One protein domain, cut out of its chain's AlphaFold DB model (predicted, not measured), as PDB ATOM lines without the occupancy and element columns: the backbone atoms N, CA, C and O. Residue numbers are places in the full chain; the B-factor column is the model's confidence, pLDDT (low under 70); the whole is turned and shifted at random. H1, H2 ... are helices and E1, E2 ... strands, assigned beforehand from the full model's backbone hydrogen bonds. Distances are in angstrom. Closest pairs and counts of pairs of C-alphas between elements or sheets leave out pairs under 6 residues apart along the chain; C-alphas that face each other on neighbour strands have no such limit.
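AT A GLANCE: This is residues 8 to 137 of the 138 residues of an uncharacterized protein of Actinoplanes sp. (strain ATCC 31044 / CBS 674.73 / SE50/110) (UniProt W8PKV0). Two short parallel strands side by side, E1 and E2, sit with long loops at one end of an elongated domain, and three helices make the other end. Between these two lobes, in the middle, lies the antiparallel pair E3 and E4; H1 and H2 form a helical hairpin, and H3 meets H2 near the first residues of both helices, the two opening as a V at a steep tilt of 51 degrees, while residues 129 to 133 of H3 pack on H1. The 130 printed residues hold three named helices and four named strands, in the order E1, E2, E3, H1, H2, E4, H3, in a mixed class of helices and strands. The whole is compact, with a radius of gyration of the C-alphas of 14.7 A, and its spans are 45 by 30 by 26 A, only just elongated.

IN THESE COORDINATES: E1 is residues 11 to 16, beginning at C-alpha 11 (89.092, -52.126, 49.234), and E2 is residues 36 to 42; each is 12.5 A long. E3 is residues 64 to 67, 9.8 A, and E4 residues 111 to 114, 9.6 A. H1 is residues 70 to 82, 18.1 A. H2, the longest helix, is residues 87 to 105, 26.1 A, from C-alpha 87 at (64.165, -65.065, 19.980). H3 is residues 120 to 135, 22.7 A, ending at C-alpha 135 (81.706, -76.083, 30.430).

HOW THE PARTS SIT: E1 and E2 are parallel at 10 degrees, with N 12 and O 36 2.8 A apart and N 14 and O 39 2.9 A apart, both within hydrogen-bond range. Residues 21 to 22 pair with 47 to 48, parallel. E2 and E3 are only just apart, with their closest C-alphas 8.1 A from each other. E3 and E4 are antiparallel at 152 degrees, with N 65 and O 113 2.9 A apart. The closest C-alphas of H2 and E4, Leu 100 and Leu 111, are 7.1 A apart; E4 and H3 are near each other, with 6 pairs of C-alphas within 10 A. H1 and H2 touch, closest at the C-alphas of Val 81 and Arg 90, 5.8 A, at a shallow tilt of 17 degrees, opposite ways. H2 touches H3 with residues 88 to 93 alone, closest at the C-alphas of Met 89 and Ala 121, 4.8 A, at a steep tilt of 51 degrees, the same way. H1 touches H3 with residues 73 to 77 alone, closest at the C-alphas of Ala 77 and Leu 132, 6.6 A, at a steep tilt of 47 degrees, opposite ways. In H1, H2 and H3 every O i to N i+4 pair is within hydrogen-bond range. E1 is apart from the three helices.

THE WHOLE: The C-alphas of Asp 9 and Pro 85, the two farthest apart, are 45.4 A apart. The printed part has no cut. The links E1 to E2, 19 residues, and E2 to E3, 21 residues, are long. The mean pLDDT of the printed part is 92.9, and residues 136 to 137 are under 70.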
ATOM      1  N   VAL A   8      95.538 -49.188  43.696       97.50
ATOM      2  CA  VAL A   8      96.515 -50.121  44.262       97.50
ATOM      3  C   VAL A   8      96.106 -50.451  45.688       97.50
ATOM      4  O   VAL A   8      95.855 -49.542  46.481       97.50
ATOM      5  N   ASP A   9      95.988 -51.745  45.991       97.81
ATOM      6  CA  ASP A   9      95.636 -52.281  47.315       97.81
ATOM      7  C   ASP A   9      94.369 -51.649  47.933       97.81
ATOM      8  O   ASP A   9      94.224 -51.531  49.154       97.81
ATOM      9  N   CYS A  10      93.421 -51.223  47.091       97.62
ATOM     10  CA  CYS A  10      92.178 -50.609  47.545       97.62
ATOM     11  C   CYS A  10      91.143 -51.666  47.940       97.62
ATOM     12  O   CYS A  10      91.087 -52.759  47.378       97.62
ATOM     13  N   VAL A  11      90.252 -51.305  48.866       97.81
ATOM     14  CA  VAL A  11      89.092 -52.126  49.234       97.81
ATOM     15  C   VAL A  11      87.826 -51.464  48.708       97.81
ATOM     16  O   VAL A  11      87.499 -50.334  49.076       97.81
ATOM     17  N   PHE A  12      87.091 -52.185  47.870       95.88
ATOM     18  CA  PHE A  12      85.804 -51.771  47.333       95.88
ATOM     19  C   PHE A  12      84.689 -52.569  48.003       95.88
ATOM     20  O   PHE A  12      84.716 -53.798  48.052       95.88
ATOM     21  N   THR A  13      83.670 -51.867  48.498       96.00
ATOM     22  CA  THR A  13      82.534 -52.491  49.190       96.00
ATOM     23  C   THR A  13      81.208 -51.917  48.731       96.00
ATOM     24  O   THR A  13      81.129 -50.764  48.309       96.00
ATOM     25  N   GLY A  14      80.143 -52.696  48.897       94.19
ATOM     26  CA  GLY A  14      78.786 -52.262  48.594       94.19
ATOM     27  C   GLY A  14      78.458 -52.329  47.105       94.19
ATOM     28  O   GLY A  14      79.048 -53.088  46.338       94.19
ATOM     29  N   ARG A  15      77.448 -51.566  46.693       93.50
ATOM     30  CA  ARG A  15      76.884 -51.648  45.345       93.50
ATOM     31  C   ARG A  15      77.592 -50.685  44.391       93.50
ATOM     32  O   ARG A  15      77.568 -49.476  44.600       93.50
ATOM     33  N   LEU A  16      78.163 -51.225  43.315       92.62
ATOM     34  CA  LEU A  16      78.883 -50.480  42.281       92.62
ATOM     35  C   LEU A  16      78.120 -50.589  40.957       92.62
ATOM     36  O   LEU A  16      78.249 -51.561  40.214       92.62
ATOM     37  N   ASP A  17      77.270 -49.603  40.678       89.31
ATOM     38  CA  ASP A  17      76.329 -49.663  39.548       89.31
ATOM     39  C   ASP A  17      76.911 -49.238  38.199       89.31
ATOM     40  O   ASP A  17      76.340 -49.556  37.157       89.31
ATOM     41  N   LYS A  18      77.980 -48.438  38.205       86.81
ATOM     42  CA  LYS A  18      78.529 -47.794  36.999       86.81
ATOM     43  C   LYS A  18      80.054 -47.672  37.035       86.81
ATOM     44  O   LYS A  18      80.610 -46.809  36.360       86.81
ATOM     45  N   LEU A  19      80.727 -48.467  37.869       90.06
ATOM     46  CA  LEU A  19      82.177 -48.374  38.001       90.06
ATOM     47  C   LEU A  19      82.835 -49.089  36.821       90.06
ATOM     48  O   LEU A  19      82.759 -50.310  36.720       90.06
ATOM     49  N   THR A  20      83.509 -48.324  35.968       90.69
ATOM     50  CA  THR A  20      84.390 -48.868  34.935       90.69
ATOM     51  C   THR A  20      85.828 -48.510  35.264       90.69
ATOM     52  O   THR A  20      86.147 -47.331  35.410       90.69
ATOM     53  N   VAL A  21      86.682 -49.524  35.369       92.62
ATOM     54  CA  VAL A  21      88.109 -49.379  35.655       92.62
ATOM     55  C   VAL A  21      88.894 -49.664  34.381       92.62
ATOM     56  O   VAL A  21      88.689 -50.692  33.735       92.62
ATOM     57  N   PHE A  22      89.779 -48.742  34.018       93.31
ATOM     58  CA  PHE A  22      90.602 -48.832  32.818       93.31
ATOM     59  C   PHE A  22      92.055 -49.081  33.209       93.31
ATOM     60  O   PHE A  22      92.623 -48.283  33.951       93.31
ATOM     61  N   GLY A  23      92.665 -50.143  32.679       93.62
ATOM     62  CA  GLY A  23      94.113 -50.356  32.788       93.62
ATOM     63  C   GLY A  23      94.894 -49.362  31.924       93.62
ATOM     64  O   GLY A  23      96.005 -48.968  32.258       93.62
ATOM     65  N   SER A  24      94.277 -48.894  30.838       92.88
ATOM     66  CA  SER A  24      94.792 -47.801  30.023       92.88
ATOM     67  C   SER A  24      93.674 -47.004  29.349       92.88
ATOM     68  O   SER A  24      92.594 -47.528  29.065       92.88
ATOM     69  N   TYR A  25      93.917 -45.717  29.104       89.62
ATOM     70  CA  TYR A  25      92.999 -44.829  28.390       89.62
ATOM     71  C   TYR A  25      93.777 -43.700  27.705       89.62
ATOM     72  O   TYR A  25      94.575 -43.028  28.349       89.62
ATOM     73  N   GLU A  26      93.570 -43.500  26.399       88.56
ATOM     74  CA  GLU A  26      94.227 -42.436  25.608       88.56
ATOM     75  C   GLU A  26      95.762 -42.364  25.783       88.56
ATOM     76  O   GLU A  26      96.363 -41.294  25.826       88.56
ATOM     77  N   GLY A  27      96.415 -43.527  25.885       87.31
ATOM     78  CA  GLY A  27      97.869 -43.637  26.056       87.31
ATOM     79  C   GLY A  27      98.368 -43.469  27.497       87.31
ATOM     80  O   GLY A  27      99.551 -43.680  27.748       87.31
ATOM     81  N   ILE A  28      97.485 -43.147  28.445       89.88
ATOM     82  CA  ILE A  28      97.776 -43.167  29.881       89.88
ATOM     83  C   ILE A  28      97.583 -44.597  30.382       89.88
ATOM     84  O   ILE A  28      96.544 -45.206  30.128       89.88
ATOM     85  N   VAL A  29      98.583 -45.132  31.078       93.50
ATOM     86  CA  VAL A  29      98.526 -46.450  31.724       93.50
ATOM     87  C   VAL A  29      98.305 -46.233  33.214       93.50
ATOM     88  O   VAL A  29      99.069 -45.495  33.829       93.50
ATOM     89  N   ASN A  30      97.276 -46.873  33.767       94.38
ATOM     90  CA  ASN A  30      96.957 -46.837  35.191       94.38
ATOM     91  C   ASN A  30      97.476 -48.106  35.876       94.38
ATOM     92  O   ASN A  30      97.385 -49.210  35.325       94.38
ATOM     93  N   GLU A  31      97.953 -47.973  37.106       95.94
ATOM     94  CA  GLU A  31      98.278 -49.110  37.956       95.94
ATOM     95  C   GLU A  31      97.019 -49.615  38.671       95.94
ATOM     96  O   GLU A  31      96.476 -48.961  39.561       95.94
ATOM     97  N   ILE A  32      96.545 -50.800  38.270       96.62
ATOM     98  CA  ILE A  32      95.362 -51.454  38.841       96.62
ATOM     99  C   ILE A  32      95.764 -52.821  39.407       96.62
ATOM    100  O   ILE A  32      95.836 -53.814  38.677       96.62
ATOM    101  N   SER A  33      96.045 -52.904  40.707       97.12
ATOM    102  CA  SER A  33      96.627 -54.103  41.329       97.12
ATOM    103  C   SER A  33      96.218 -54.268  42.797       97.12
ATOM    104  O   SER A  33      95.924 -53.302  43.491       97.12
ATOM    105  N   GLY A  34      96.152 -55.514  43.278       97.69
ATOM    106  CA  GLY A  34      95.969 -55.816  44.704       97.69
ATOM    107  C   GLY A  34      94.590 -55.477  45.278       97.69
ATOM    108  O   GLY A  34      94.378 -55.612  46.483       97.69
ATOM    109  N   ASN A  35      93.630 -55.062  44.447       97.94
ATOM    110  CA  ASN A  35      92.355 -54.570  44.950       97.94
ATOM    111  C   ASN A  35      91.464 -55.703  45.463       97.94
ATOM    112  O   ASN A  35      91.374 -56.781  44.867       97.94
ATOM    113  N   ASP A  36      90.748 -55.425  46.548       98.00
ATOM    114  CA  ASP A  36      89.771 -56.318  47.151       98.00
ATOM    115  C   ASP A  36      88.351 -55.844  46.835       98.00
ATOM    116  O   ASP A  36      87.886 -54.834  47.361       98.00
ATOM    117  N   LEU A  37      87.656 -56.573  45.962       97.00
ATOM    118  CA  LEU A  37      86.259 -56.338  45.603       97.00
ATOM    119  C   LEU A  37      85.321 -57.387  46.215       97.00
ATOM    120  O   LEU A  37      84.147 -57.430  45.852       97.00
ATOM    121  N   THR A  38      85.794 -58.238  47.131       97.06
ATOM    122  CA  THR A  38      85.003 -59.366  47.660       97.06
ATOM    123  C   THR A  38      83.727 -58.912  48.371       97.06
ATOM    124  O   THR A  38      82.705 -59.591  48.289       97.06
ATOM    125  N   GLY A  39      83.767 -57.740  49.014       95.81
ATOM    126  CA  GLY A  39      82.620 -57.089  49.654       95.81
ATOM    127  C   GLY A  39      81.777 -56.214  48.721       95.81
ATOM    128  O   GLY A  39      80.874 -55.519  49.198       95.81
ATOM    129  N   ALA A  40      82.075 -56.190  47.419       95.12
ATOM    130  CA  ALA A  40      81.366 -55.392  46.429       95.12
ATOM    131  C   ALA A  40      80.396 -56.230  45.587       95.12
ATOM    132  O   ALA A  40      80.567 -57.429  45.379       95.12
ATOM    133  N   THR A  41      79.392 -55.565  45.022       93.06
ATOM    134  CA  THR A  41      78.546 -56.109  43.957       93.06
ATOM    135  C   THR A  41      78.593 -55.161  42.768       93.06
ATOM    136  O   THR A  41      78.022 -54.068  42.811       93.06
ATOM    137  N   MET A  42      79.269 -55.576  41.695       92.12
ATOM    138  CA  MET A  42      79.377 -54.791  40.463       92.12
ATOM    139  C   MET A  42      78.207 -55.102  39.534       92.12
ATOM    140  O   MET A  42      78.161 -56.163  38.926       92.12
ATOM    141  N   LEU A  43      77.240 -54.197  39.433       86.81
ATOM    142  CA  LEU A  43      76.024 -54.419  38.636       86.81
ATOM    143  C   LEU A  43      76.020 -53.626  37.334       86.81
ATOM    144  O   LEU A  43      75.132 -53.812  36.505       86.81
ATOM    145  N   GLY A  44      77.015 -52.772  37.130       74.44
ATOM    146  CA  GLY A  44      77.274 -52.137  35.853       74.44
ATOM    147  C   GLY A  44      78.653 -51.495  35.828       74.44
ATOM    148  O   GLY A  44      79.251 -51.211  36.868       74.44
ATOM    149  N   GLY A  45      79.155 -51.308  34.611       82.31
ATOM    150  CA  GLY A  45      80.580 -51.117  34.383       82.31
ATOM    151  C   GLY A  45      81.340 -52.442  34.467       82.31
ATOM    152  O   GLY A  45      80.743 -53.518  34.417       82.31
ATOM    153  N   GLY A  46      82.659 -52.361  34.539       89.50
ATOM    154  CA  GLY A  46      83.541 -53.517  34.460       89.50
ATOM    155  C   GLY A  46      84.993 -53.095  34.306       89.50
ATOM    156  O   GLY A  46      85.363 -51.962  34.610       89.50
ATOM    157  N   PHE A  47      85.813 -54.009  33.815       93.31
ATOM    158  CA  PHE A  47      87.235 -53.786  33.614       93.31
ATOM    159  C   PHE A  47      87.541 -53.719  32.124       93.31
ATOM    160  O   PHE A  47      86.991 -54.497  31.345       93.31
ATOM    161  N   ARG A  48      88.378 -52.764  31.724       92.62
ATOM    162  CA  ARG A  48      88.676 -52.487  30.317       92.62
ATOM    163  C   ARG A  48      90.149 -52.201  30.104       92.62
ATOM    164  O   ARG A  48      90.827 -51.686  30.994       92.62
ATOM    165  N   ALA A  49      90.596 -52.434  28.874       92.12
ATOM    166  CA  ALA A  49      91.885 -51.969  28.378       92.12
ATOM    167  C   ALA A  49      93.087 -52.425  29.224       92.12
ATOM    168  O   ALA A  49      93.981 -51.635  29.533       92.12
ATOM    169  N   GLY A  50      93.096 -53.713  29.582       93.69
ATOM    170  CA  GLY A  50      94.285 -54.401  30.083       93.69
ATOM    171  C   GLY A  50      94.382 -54.529  31.600       93.69
ATOM    172  O   GLY A  50      95.480 -54.740  32.108       93.69
ATOM    173  N   VAL A  51      93.273 -54.422  32.340       95.88
ATOM    174  CA  VAL A  51      93.308 -54.727  33.779       95.88
ATOM    175  C   VAL A  51      93.513 -56.227  33.968       95.88
ATOM    176  O   VAL A  51      92.701 -57.023  33.504       95.88
ATOM    177  N   ASP A  52      94.565 -56.599  34.689       95.62
ATOM    178  CA  ASP A  52      94.827 -57.979  35.097       95.62
ATOM    179  C   ASP A  52      93.871 -58.364  36.237       95.62
ATOM    180  O   ASP A  52      94.004 -57.890  37.375       95.62
ATOM    181  N   LEU A  53      92.874 -59.195  35.920       96.31
ATOM    182  CA  LEU A  53      91.840 -59.599  36.874       96.31
ATOM    183  C   LEU A  53      92.350 -60.626  37.883       96.31
ATOM    184  O   LEU A  53      91.792 -60.721  38.976       96.31
ATOM    185  N   ARG A  54      93.423 -61.360  37.567       94.94
ATOM    186  CA  ARG A  54      94.054 -62.315  38.495       94.94
ATOM    187  C   ARG A  54      94.793 -61.614  39.630       94.94
ATOM    188  O   ARG A  54      95.000 -62.219  40.678       94.94
ATOM    189  N   LYS A  55      95.166 -60.345  39.447       96.44
ATOM    190  CA  LYS A  55      95.751 -59.496  40.498       96.44
ATOM    191  C   LYS A  55      94.721 -58.845  41.418       96.44
ATOM    192  O   LYS A  55      95.112 -58.086  42.301       96.44
ATOM    193  N   GLN A  56      93.432 -59.119  41.227       96.56
ATOM    194  CA  GLN A  56      92.353 -58.591  42.057       96.56
ATOM    195  C   GLN A  56      91.681 -59.736  42.816       96.56
ATOM    196  O   GLN A  56      91.568 -60.855  42.313       96.56
ATOM    197  N   LYS A  57      91.139 -59.456  44.001       97.19
ATOM    198  CA  LYS A  57      90.147 -60.343  44.612       97.19
ATOM    199  C   LYS A  57      88.774 -59.925  44.103       97.19
ATOM    200  O   LYS A  57      88.251 -58.880  44.480       97.19
ATOM    201  N   LEU A  58      88.219 -60.721  43.199       95.88
ATOM    202  CA  LEU A  58      86.964 -60.416  42.514       95.88
ATOM    203  C   LEU A  58      85.753 -60.473  43.466       95.88
ATOM    204  O   LEU A  58      85.846 -61.074  44.542       95.88
ATOM    205  N   PRO A  59      84.608 -59.872  43.080       95.75
ATOM    206  CA  PRO A  59      83.370 -59.977  43.844       95.75
ATOM    207  C   PRO A  59      83.028 -61.418  44.227       95.75
ATOM    208  O   PRO A  59      83.041 -62.312  43.383       95.75
ATOM    209  N   ALA A  60      82.688 -61.633  45.501       92.38
ATOM    210  CA  ALA A  60      82.272 -62.943  46.003       92.38
ATOM    211  C   ALA A  60      80.797 -63.264  45.684       92.38
ATOM    212  O   ALA A  60      80.339 -64.385  45.918       92.38
ATOM    213  N   ASP A  61      80.034 -62.286  45.171       89.88
ATOM    214  CA  ASP A  61      78.662 -62.506  44.706       89.88
ATOM    215  C   ASP A  61      78.678 -63.528  43.561       89.88
ATOM    216  O   ASP A  61      79.385 -63.380  42.565       89.88
ATOM    217  N   LYS A  62      77.853 -64.571  43.697       88.12
ATOM    218  CA  LYS A  62      77.760 -65.666  42.728       88.12
ATOM    219  C   LYS A  62      77.419 -65.187  41.325       88.12
ATOM    220  O   LYS A  62      77.689 -65.922  40.383       88.12
ATOM    221  N   ARG A  63      76.823 -64.002  41.153       90.75
ATOM    222  CA  ARG A  63      76.525 -63.397  39.845       90.75
ATOM    223  C   ARG A  63      77.773 -63.130  39.017       90.75
ATOM    224  O   ARG A  63      77.656 -63.142  37.791       90.75
ATOM    225  N   HIS A  64      78.923 -62.955  39.660       93.19
ATOM    226  CA  HIS A  64      80.195 -62.684  39.012       93.19
ATOM    227  C   HIS A  64      80.933 -63.971  38.667       93.19
ATOM    228  O   HIS A  64      81.074 -64.863  39.501       93.19
ATOM    229  N   VAL A  65      81.397 -64.078  37.423       93.69
ATOM    230  CA  VAL A  65      82.189 -65.221  36.954       93.69
ATOM    231  C   VAL A  65      83.349 -64.709  36.114       93.69
ATOM    232  O   VAL A  65      83.155 -63.909  35.200       93.69
ATOM    233  N   LEU A  66      84.558 -65.172  36.422       94.69
ATOM    234  CA  LEU A  66      85.741 -64.877  35.622       94.69
ATOM    235  C   LEU A  66      85.733 -65.720  34.342       94.69
ATOM    236  O   LEU A  66      85.551 -66.935  34.390       94.69
ATOM    237  N   ILE A  67      85.990 -65.074  33.211       95.56
ATOM    238  CA  ILE A  67      86.250 -65.712  31.924       95.56
ATOM    239  C   ILE A  67      87.745 -65.523  31.618       95.56
ATOM    240  O   ILE A  67      88.142 -64.425  31.214       95.56
ATOM    241  N   PRO A  68      88.582 -66.555  31.836       93.19
ATOM    242  CA  PRO A  68      90.034 -66.444  31.694       93.19
ATOM    243  C   PRO A  68      90.522 -66.479  30.240       93.19
ATOM    244  O   PRO A  68      91.612 -65.987  29.974       93.19
ATOM    245  N   ASP A  69      89.734 -67.060  29.332       94.25
ATOM    246  CA  ASP A  69      89.977 -67.078  27.883       94.25
ATOM    247  C   ASP A  69      88.737 -66.524  27.159       94.25
ATOM    248  O   ASP A  69      87.813 -67.275  26.808       94.25
ATOM    249  N   PRO A  70      88.656 -65.189  27.009       94.50
ATOM    250  CA  PRO A  70      87.544 -64.544  26.330       94.50
ATOM    251  C   PRO A  70      87.445 -64.901  24.851       94.50
ATOM    252  O   PRO A  70      86.334 -64.991  24.341       94.50
ATOM    253  N   GLU A  71      88.563 -65.117  24.158       94.62
ATOM    254  CA  GLU A  71      88.571 -65.362  22.715       94.62
ATOM    255  C   GLU A  71      87.840 -66.667  22.387       94.62
ATOM    256  O   GLU A  71      86.828 -66.660  21.676       94.62
ATOM    257  N   ALA A  72      88.280 -67.777  22.988       94.44
ATOM    258  CA  ALA A  72      87.640 -69.070  22.783       94.44
ATOM    259  C   ALA A  72      86.195 -69.079  23.309       94.44
ATOM    260  O   ALA A  72      85.317 -69.742  22.745       94.44
ATOM    261  N   PHE A  73      85.924 -68.348  24.396       96.56
ATOM    262  CA  PHE A  73      84.578 -68.228  24.956       96.56
ATOM    263  C   PHE A  73      83.609 -67.477  24.057       96.56
ATOM    264  O   PHE A  73      82.506 -67.962  23.819       96.56
ATOM    265  N   LEU A  74      83.989 -66.313  23.549       96.56
ATOM    266  CA  LEU A  74      83.086 -65.486  22.760       96.56
ATOM    267  C   LEU A  74      82.712 -66.184  21.451       96.56
ATOM    268  O   LEU A  74      81.538 -66.170  21.079       96.56
ATOM    269  N   VAL A  75      83.663 -66.870  20.804       95.62
ATOM    270  CA  VAL A  75      83.402 -67.655  19.586       95.62
ATOM    271  C   VAL A  75      82.394 -68.775  19.857       95.62
ATOM    272  O   VAL A  75      81.360 -68.848  19.188       95.62
ATOM    273  N   ARG A  76      82.646 -69.626  20.864       95.50
ATOM    274  CA  ARG A  76      81.748 -70.755  21.177       95.50
ATOM    275  C   ARG A  76      80.377 -70.282  21.661       95.50
ATOM    276  O   ARG A  76      79.360 -70.857  21.280       95.50
ATOM    277  N   ALA A  77      80.342 -69.238  22.489       96.62
ATOM    278  CA  ALA A  77      79.110 -68.740  23.080       96.62
ATOM    279  C   ALA A  77      78.222 -68.085  22.024       96.62
ATOM    280  O   ALA A  77      77.024 -68.352  21.995       96.62
ATOM    281  N   MET A  78      78.801 -67.296  21.113       96.50
ATOM    282  CA  MET A  78      78.038 -66.679  20.032       96.50
ATOM    283  C   MET A  78      77.444 -67.732  19.093       96.50
ATOM    284  O   MET A  78      76.271 -67.626  18.742       96.50
ATOM    285  N   ALA A  79      78.209 -68.774  18.741       95.94
ATOM    286  CA  ALA A  79      77.704 -69.887  17.938       95.94
ATOM    287  C   ALA A  79      76.548 -70.621  18.639       95.94
ATOM    288  O   ALA A  79      75.501 -70.835  18.037       95.94
ATOM    289  N   ALA A  80      76.695 -70.935  19.932       95.94
ATOM    290  CA  ALA A  80      75.645 -71.593  20.708       95.94
ATOM    291  C   ALA A  80      74.361 -70.752  20.791       95.94
ATOM    292  O   ALA A  80      73.267 -71.299  20.689       95.94
ATOM    293  N   VAL A  81      74.487 -69.431  20.954       96.06
ATOM    294  CA  VAL A  81      73.350 -68.504  21.052       96.06
ATOM    295  C   VAL A  81      72.524 -68.460  19.763       96.06
ATOM    296  O   VAL A  81      71.303 -68.334  19.844       96.06
ATOM    297  N   GLN A  82      73.132 -68.599  18.579       94.62
ATOM    298  CA  GLN A  82      72.382 -68.588  17.312       94.62
ATOM    299  C   GLN A  82      71.361 -69.731  17.210       94.62
ATOM    300  O   GLN A  82      70.259 -69.521  16.696       94.62
ATOM    301  N   GLU A  83      71.699 -70.887  17.784       95.12
ATOM    302  CA  GLU A  83      70.880 -72.106  17.798       95.12
ATOM    303  C   GLU A  83      69.757 -72.078  18.848       95.12
ATOM    304  O   GLU A  83      68.966 -73.017  18.963       95.12
ATOM    305  N   TRP A  84      69.669 -71.025  19.665       94.62
ATOM    306  CA  TRP A  84      68.639 -70.943  20.693       94.62
ATOM    307  C   TRP A  84      67.257 -70.668  20.082       94.62
ATOM    308  O   TRP A  84      67.117 -69.752  19.268       94.62
ATOM    309  N   PRO A  85      66.213 -71.418  20.496       91.44
ATOM    310  CA  PRO A  85      64.891 -71.335  19.874       91.44
ATOM    311  C   PRO A  85      64.124 -70.062  20.250       91.44
ATOM    312  O   PRO A  85      63.303 -69.584  19.473       91.44
ATOM    313  N   ASP A  86      64.379 -69.517  21.439       94.19
ATOM    314  CA  ASP A  86      63.705 -68.324  21.939       94.19
ATOM    315  C   ASP A  86      64.390 -67.055  21.409       94.19
ATOM    316  O   ASP A  86      65.570 -66.805  21.673       94.19
ATOM    317  N   GLY A  87      63.643 -66.259  20.639       93.31
ATOM    318  CA  GLY A  87      64.165 -65.065  19.980       93.31
ATOM    319  C   GLY A  87      64.559 -63.941  20.941       93.31
ATOM    320  O   GLY A  87      65.562 -63.273  20.692       93.31
ATOM    321  N   GLU A  88      63.818 -63.752  22.036       92.75
ATOM    322  CA  GLU A  88      64.076 -62.695  23.022       92.75
ATOM    323  C   GLU A  88      65.319 -63.031  23.854       92.75
ATOM    324  O   GLU A  88      66.239 -62.219  23.978       92.75
ATOM    325  N   MET A  89      65.395 -64.266  24.347       94.00
ATOM    326  CA  MET A  89      66.551 -64.815  25.050       94.00
ATOM    327  C   MET A  89      67.805 -64.764  24.172       94.00
ATOM    328  O   MET A  89      68.868 -64.343  24.633       94.00
ATOM    329  N   ARG A  90      67.687 -65.156  22.895       95.06
ATOM    330  CA  ARG A  90      68.787 -65.087  21.925       95.06
ATOM    331  C   ARG A  90      69.258 -63.654  21.706       95.06
ATOM    332  O   ARG A  90      70.461 -63.408  21.724       95.06
ATOM    333  N   GLN A  91      68.333 -62.714  21.520       94.88
ATOM    334  CA  GLN A  91      68.670 -61.304  21.338       94.88
ATOM    335  C   GLN A  91      69.394 -60.747  22.567       94.88
ATOM    336  O   GLN A  91      70.447 -60.126  22.422       94.88
ATOM    337  N   PHE A  92      68.880 -61.022  23.768       94.44
ATOM    338  CA  PHE A  92      69.512 -60.605  25.016       94.44
ATOM    339  C   PHE A  92      70.940 -61.154  25.137       94.44
ATOM    340  O   PHE A  92      71.881 -60.394  25.372       94.44
ATOM    341  N   ALA A  93      71.116 -62.461  24.929       95.50
ATOM    342  CA  ALA A  93      72.420 -63.103  25.026       95.50
ATOM    343  C   ALA A  93      73.411 -62.568  23.987       95.50
ATOM    344  O   ALA A  93      74.548 -62.254  24.334       95.50
ATOM    345  N   ALA A  94      72.979 -62.400  22.734       96.12
ATOM    346  CA  ALA A  94      73.815 -61.853  21.673       96.12
ATOM    347  C   ALA A  94      74.263 -60.418  21.987       96.12
ATOM    348  O   ALA A  94      75.448 -60.106  21.860       96.12
ATOM    349  N   SER A  95      73.353 -59.555  22.454       94.19
ATOM    350  CA  SER A  95      73.700 -58.196  22.881       94.19
ATOM    351  C   SER A  95      74.690 -58.204  24.045       94.19
ATOM    352  O   SER A  95      75.674 -57.468  24.015       94.19
ATOM    353  N   TYR A  96      74.485 -59.066  25.040       93.44
ATOM    354  CA  TYR A  96      75.371 -59.145  26.199       93.44
ATOM    355  C   TYR A  96      76.781 -59.635  25.823       93.44
ATOM    356  O   TYR A  96      77.781 -59.021  26.195       93.44
ATOM    357  N   LEU A  97      76.874 -60.704  25.026       95.56
ATOM    358  CA  LEU A  97      78.148 -61.214  24.505       95.56
ATOM    359  C   LEU A  97      78.840 -60.204  23.583       95.56
ATOM    360  O   LEU A  97      80.067 -60.162  23.536       95.56
ATOM    361  N   THR A  98      78.079 -59.366  22.875       95.69
ATOM    362  CA  THR A  98      78.642 -58.292  22.047       95.69
ATOM    363  C   THR A  98      79.379 -57.268  22.907       95.69
ATOM    364  O   THR A  98      80.523 -56.952  22.587       95.69
ATOM    365  N   VAL A  99      78.784 -56.826  24.021       92.50
ATOM    366  CA  VAL A  99      79.424 -55.900  24.978       92.50
ATOM    367  C   VAL A  99      80.693 -56.511  25.575       92.50
ATOM    368  O   VAL A  99      81.738 -55.868  25.597       92.50
ATOM    369  N   LEU A 100      80.645 -57.783  25.980       93.94
ATOM    370  CA  LEU A 100      81.837 -58.503  26.440       93.94
ATOM    371  C   LEU A 100      82.925 -58.581  25.358       93.94
ATOM    372  O   LEU A 100      84.111 -58.411  25.640       93.94
ATOM    373  N   GLY A 101      82.527 -58.799  24.106       95.44
ATOM    374  CA  GLY A 101      83.440 -58.787  22.970       95.44
ATOM    375  C   GLY A 101      84.043 -57.413  22.682       95.44
ATOM    376  O   GLY A 101      85.174 -57.344  22.212       95.44
ATOM    377  N   GLU A 102      83.332 -56.322  22.965       93.56
ATOM    378  CA  GLU A 102      83.885 -54.964  22.892       93.56
ATOM    379  C   GLU A 102      84.937 -54.724  23.972       93.56
ATOM    380  O   GLU A 102      86.000 -54.187  23.660       93.56
ATOM    381  N   ASP A 103      84.682 -55.159  25.208       92.56
ATOM    382  CA  ASP A 103      85.664 -55.061  26.291       92.56
ATOM    383  C   ASP A 103      86.940 -55.842  25.926       92.56
ATOM    384  O   ASP A 103      88.040 -55.289  26.013       92.56
ATOM    385  N   PHE A 104      86.802 -57.072  25.405       95.00
ATOM    386  CA  PHE A 104      87.930 -57.871  24.904       95.00
ATOM    387  C   PHE A 104      88.691 -57.166  23.773       95.00
ATOM    388  O   PHE A 104      89.902 -56.963  23.870       95.00
ATOM    389  N   ARG A 105      87.990 -56.705  22.725       93.19
ATOM    390  CA  ARG A 105      88.606 -55.971  21.600       93.19
ATOM    391  C   ARG A 105      89.288 -54.674  22.029       93.19
ATOM    392  O   ARG A 105      90.190 -54.212  21.340       93.19
ATOM    393  N   SER A 106      88.879 -54.102  23.158       88.69
ATOM    394  CA  SER A 106      89.506 -52.916  23.747       88.69
ATOM    395  C   SER A 106      90.803 -53.230  24.508       88.69
ATOM    396  O   SER A 106      91.351 -52.338  25.146       88.69
ATOM    397  N   GLY A 107      91.298 -54.473  24.463       91.38
ATOM    398  CA  GLY A 107      92.560 -54.897  25.077       91.38
ATOM    399  C   GLY A 107      92.407 -55.558  26.448       91.38
ATOM    400  O   GLY A 107      93.396 -55.736  27.155       91.38
ATOM    401  N   GLN A 108      91.186 -55.890  26.868       95.06
ATOM    402  CA  GLN A 108      90.953 -56.600  28.121       95.06
ATOM    403  C   GLN A 108      91.218 -58.103  27.939       95.06
ATOM    404  O   GLN A 108      90.514 -58.758  27.181       95.06
ATOM    405  N   ASN A 109      92.202 -58.659  28.653       94.19
ATOM    406  CA  ASN A 109      92.627 -60.056  28.465       94.19
ATOM    407  C   ASN A 109      91.739 -61.081  29.186       94.19
ATOM    408  O   ASN A 109      91.682 -62.238  28.785       94.19
ATOM    409  N   GLU A 110      91.047 -60.663  30.244       95.81
ATOM    410  CA  GLU A 110      90.130 -61.497  31.024       95.81
ATOM    411  C   GLU A 110      88.844 -60.722  31.270       95.81
ATOM    412  O   GLU A 110      88.886 -59.530  31.578       95.81
ATOM    413  N   LEU A 111      87.697 -61.390  31.186       95.50
ATOM    414  CA  LEU A 111      86.407 -60.728  31.363       95.50
ATOM    415  C   LEU A 111      85.754 -61.131  32.678       95.50
ATOM    416  O   LEU A 111      85.803 -62.288  33.087       95.50
ATOM    417  N   LEU A 112      85.081 -60.174  33.313       94.75
ATOM    418  CA  LEU A 112      84.204 -60.438  34.445       94.75
ATOM    419  C   LEU A 112      82.755 -60.449  33.957       94.75
ATOM    420  O   LEU A 112      82.158 -59.402  33.714       94.75
ATOM    421  N   TYR A 113      82.185 -61.640  33.815       94.19
ATOM    422  CA  TYR A 113      80.766 -61.810  33.533       94.19
ATOM    423  C   TYR A 113      79.932 -61.465  34.771       94.19
ATOM    424  O   TYR A 113      80.293 -61.864  35.876       94.19
ATOM    425  N   CYS A 114      78.803 -60.772  34.595       92.88
ATOM    426  CA  CYS A 114      77.846 -60.490  35.666       92.88
ATOM    427  C   CYS A 114      76.406 -60.770  35.218       92.88
ATOM    428  O   CYS A 114      75.828 -59.999  34.446       92.88
ATOM    429  N   ALA A 115      75.783 -61.807  35.774       90.69
ATOM    430  CA  ALA A 115      74.369 -62.092  35.526       90.69
ATOM    431  C   ALA A 115      73.474 -60.945  36.040       90.69
ATOM    432  O   ALA A 115      73.516 -60.582  37.220       90.69
ATOM    433  N   ARG A 116      72.668 -60.366  35.142       83.62
ATOM    434  CA  ARG A 116      71.681 -59.320  35.446       83.62
ATOM    435  C   ARG A 116      70.306 -59.773  34.979       83.62
ATOM    436  O   ARG A 116      70.015 -59.754  33.784       83.62
ATOM    437  N   ASP A 117      69.464 -60.142  35.931       82.75
ATOM    438  CA  ASP A 117      68.145 -60.697  35.648       82.75
ATOM    439  C   ASP A 117      67.111 -59.567  35.614       82.75
ATOM    440  O   ASP A 117      66.497 -59.222  36.622       82.75
ATOM    441  N   SER A 118      66.973 -58.920  34.454       82.88
ATOM    442  CA  SER A 118      65.988 -57.847  34.236       82.88
ATOM    443  C   SER A 118      64.631 -58.350  33.732       82.88
ATOM    444  O   SER A 118      63.659 -57.600  33.740       82.88
ATOM    445  N   SER A 119      64.570 -59.600  33.272       90.19
ATOM    446  CA  SER A 119      63.370 -60.293  32.794       90.19
ATOM    447  C   SER A 119      63.557 -61.810  32.928       90.19
ATOM    448  O   SER A 119      64.667 -62.281  33.190       90.19
ATOM    449  N   ALA A 120      62.492 -62.591  32.723       90.12
ATOM    450  CA  ALA A 120      62.586 -64.053  32.699       90.12
ATOM    451  C   ALA A 120      63.496 -64.555  31.561       90.12
ATOM    452  O   ALA A 120      64.324 -65.437  31.782       90.12
ATOM    453  N   ALA A 121      63.409 -63.939  30.376       90.56
ATOM    454  CA  ALA A 121      64.288 -64.245  29.247       90.56
ATOM    455  C   ALA A 121      65.762 -63.940  29.569       90.56
ATOM    456  O   ALA A 121      66.641 -64.736  29.243       90.56
ATOM    457  N   ALA A 122      66.037 -62.828  30.262       90.69
ATOM    458  CA  ALA A 122      67.384 -62.487  30.716       90.69
ATOM    459  C   ALA A 122      67.924 -63.501  31.736       90.69
ATOM    460  O   ALA A 122      69.079 -63.908  31.634       90.69
ATOM    461  N   ALA A 123      67.094 -63.940  32.687       92.56
ATOM    462  CA  ALA A 123      67.482 -64.941  33.680       92.56
ATOM    463  C   ALA A 123      67.841 -66.290  33.031       92.56
ATOM    464  O   ALA A 123      68.880 -66.874  33.341       92.56
ATOM    465  N   GLU A 124      67.028 -66.752  32.079       93.75
ATOM    466  CA  GLU A 124      67.303 -67.985  31.332       93.75
ATOM    467  C   GLU A 124      68.558 -67.846  30.455       93.75
ATOM    468  O   GLU A 124      69.429 -68.719  30.469       93.75
ATOM    469  N   ALA A 125      68.716 -66.720  29.750       94.50
ATOM    470  CA  ALA A 125      69.924 -66.434  28.979       94.50
ATOM    471  C   ALA A 125      71.178 -66.450  29.865       94.50
ATOM    472  O   ALA A 125      72.178 -67.075  29.509       94.50
ATOM    473  N   ASN A 126      71.124 -65.805  31.033       94.62
ATOM    474  CA  ASN A 126      72.230 -65.757  31.985       94.62
ATOM    475  C   ASN A 126      72.588 -67.147  32.522       94.62
ATOM    476  O   ASN A 126      73.769 -67.483  32.619       94.62
ATOM    477  N   SER A 127      71.579 -67.969  32.820       93.88
ATOM    478  CA  SER A 127      71.764 -69.364  33.230       93.88
ATOM    479  C   SER A 127      72.533 -70.163  32.168       93.88
ATOM    480  O   SER A 127      73.544 -70.804  32.466       93.88
ATOM    481  N   ARG A 128      72.132 -70.049  30.895       94.88
ATOM    482  CA  ARG A 128      72.793 -70.752  29.782       94.88
ATOM    483  C   ARG A 128      74.188 -70.220  29.475       94.88
ATOM    484  O   ARG A 128      75.096 -71.012  29.236       94.88
ATOM    485  N   ILE A 129      74.385 -68.900  29.503       95.12
ATOM    486  CA  ILE A 129      75.712 -68.291  29.333       95.12
ATOM    487  C   ILE A 129      76.657 -68.793  30.424       95.12
ATOM    488  O   ILE A 129      77.771 -69.212  30.121       95.12
ATOM    489  N   ARG A 130      76.209 -68.814  31.682       93.62
ATOM    490  CA  ARG A 130      77.002 -69.343  32.794       93.62
ATOM    491  C   ARG A 130      77.397 -70.798  32.570       93.62
ATOM    492  O   ARG A 130      78.573 -71.120  32.711       93.62
ATOM    493  N   ALA A 131      76.458 -71.641  32.146       93.69
ATOM    494  CA  ALA A 131      76.761 -73.030  31.820       93.69
ATOM    495  C   ALA A 131      77.842 -73.148  30.724       93.69
ATOM    496  O   ALA A 131      78.723 -73.996  30.828       93.69
ATOM    497  N   LEU A 132      77.834 -72.268  29.714       94.19
ATOM    498  CA  LEU A 132      78.865 -72.214  28.665       94.19
ATOM    499  C   LEU A 132      80.233 -71.728  29.170       94.19
ATOM    500  O   LEU A 132      81.273 -72.107  28.615       94.19
ATOM    501  N   ILE A 133      80.257 -70.860  30.184       93.25
ATOM    502  CA  ILE A 133      81.500 -70.442  30.847       93.25
ATOM    503  C   ILE A 133      82.087 -71.647  31.586       93.25
ATOM    504  O   ILE A 133      83.235 -72.014  31.341       93.25
ATOM    505  N   GLU A 134      81.275 -72.305  32.411       89.38
ATOM    506  CA  GLU A 134      81.673 -73.439  33.251       89.38
ATOM    507  C   GLU A 134      82.060 -74.682  32.430       89.38
ATOM    508  O   GLU A 134      82.999 -75.393  32.788       89.38
ATOM    509  N   SER A 135      81.402 -74.932  31.292       85.44
ATOM    510  CA  SER A 135      81.706 -76.083  30.430       85.44
ATOM    511  C   SER A 135      83.038 -75.965  29.684       85.44
ATOM    512  O   SER A 135      83.574 -76.979  29.246       85.44
ATOM    513  N   GLY A 136      83.550 -74.744  29.499       69.75
ATOM    514  CA  GLY A 136      84.809 -74.470  28.799       69.75
ATOM    515  C   GLY A 136      86.003 -74.215  29.719       69.75
ATOM    516  O   GLY A 136      87.071 -73.891  29.220       69.75
ATOM    517  N   ALA A 137      85.829 -74.324  31.040       57.75
ATOM    518  CA  ALA A 137      86.881 -74.108  32.037       57.75
ATOM    519  C   ALA A 137      87.653 -75.397  32.409       57.75
ATOM    520  O   ALA A 137      88.214 -75.474  33.502       57.75
TER     521      ALA A 137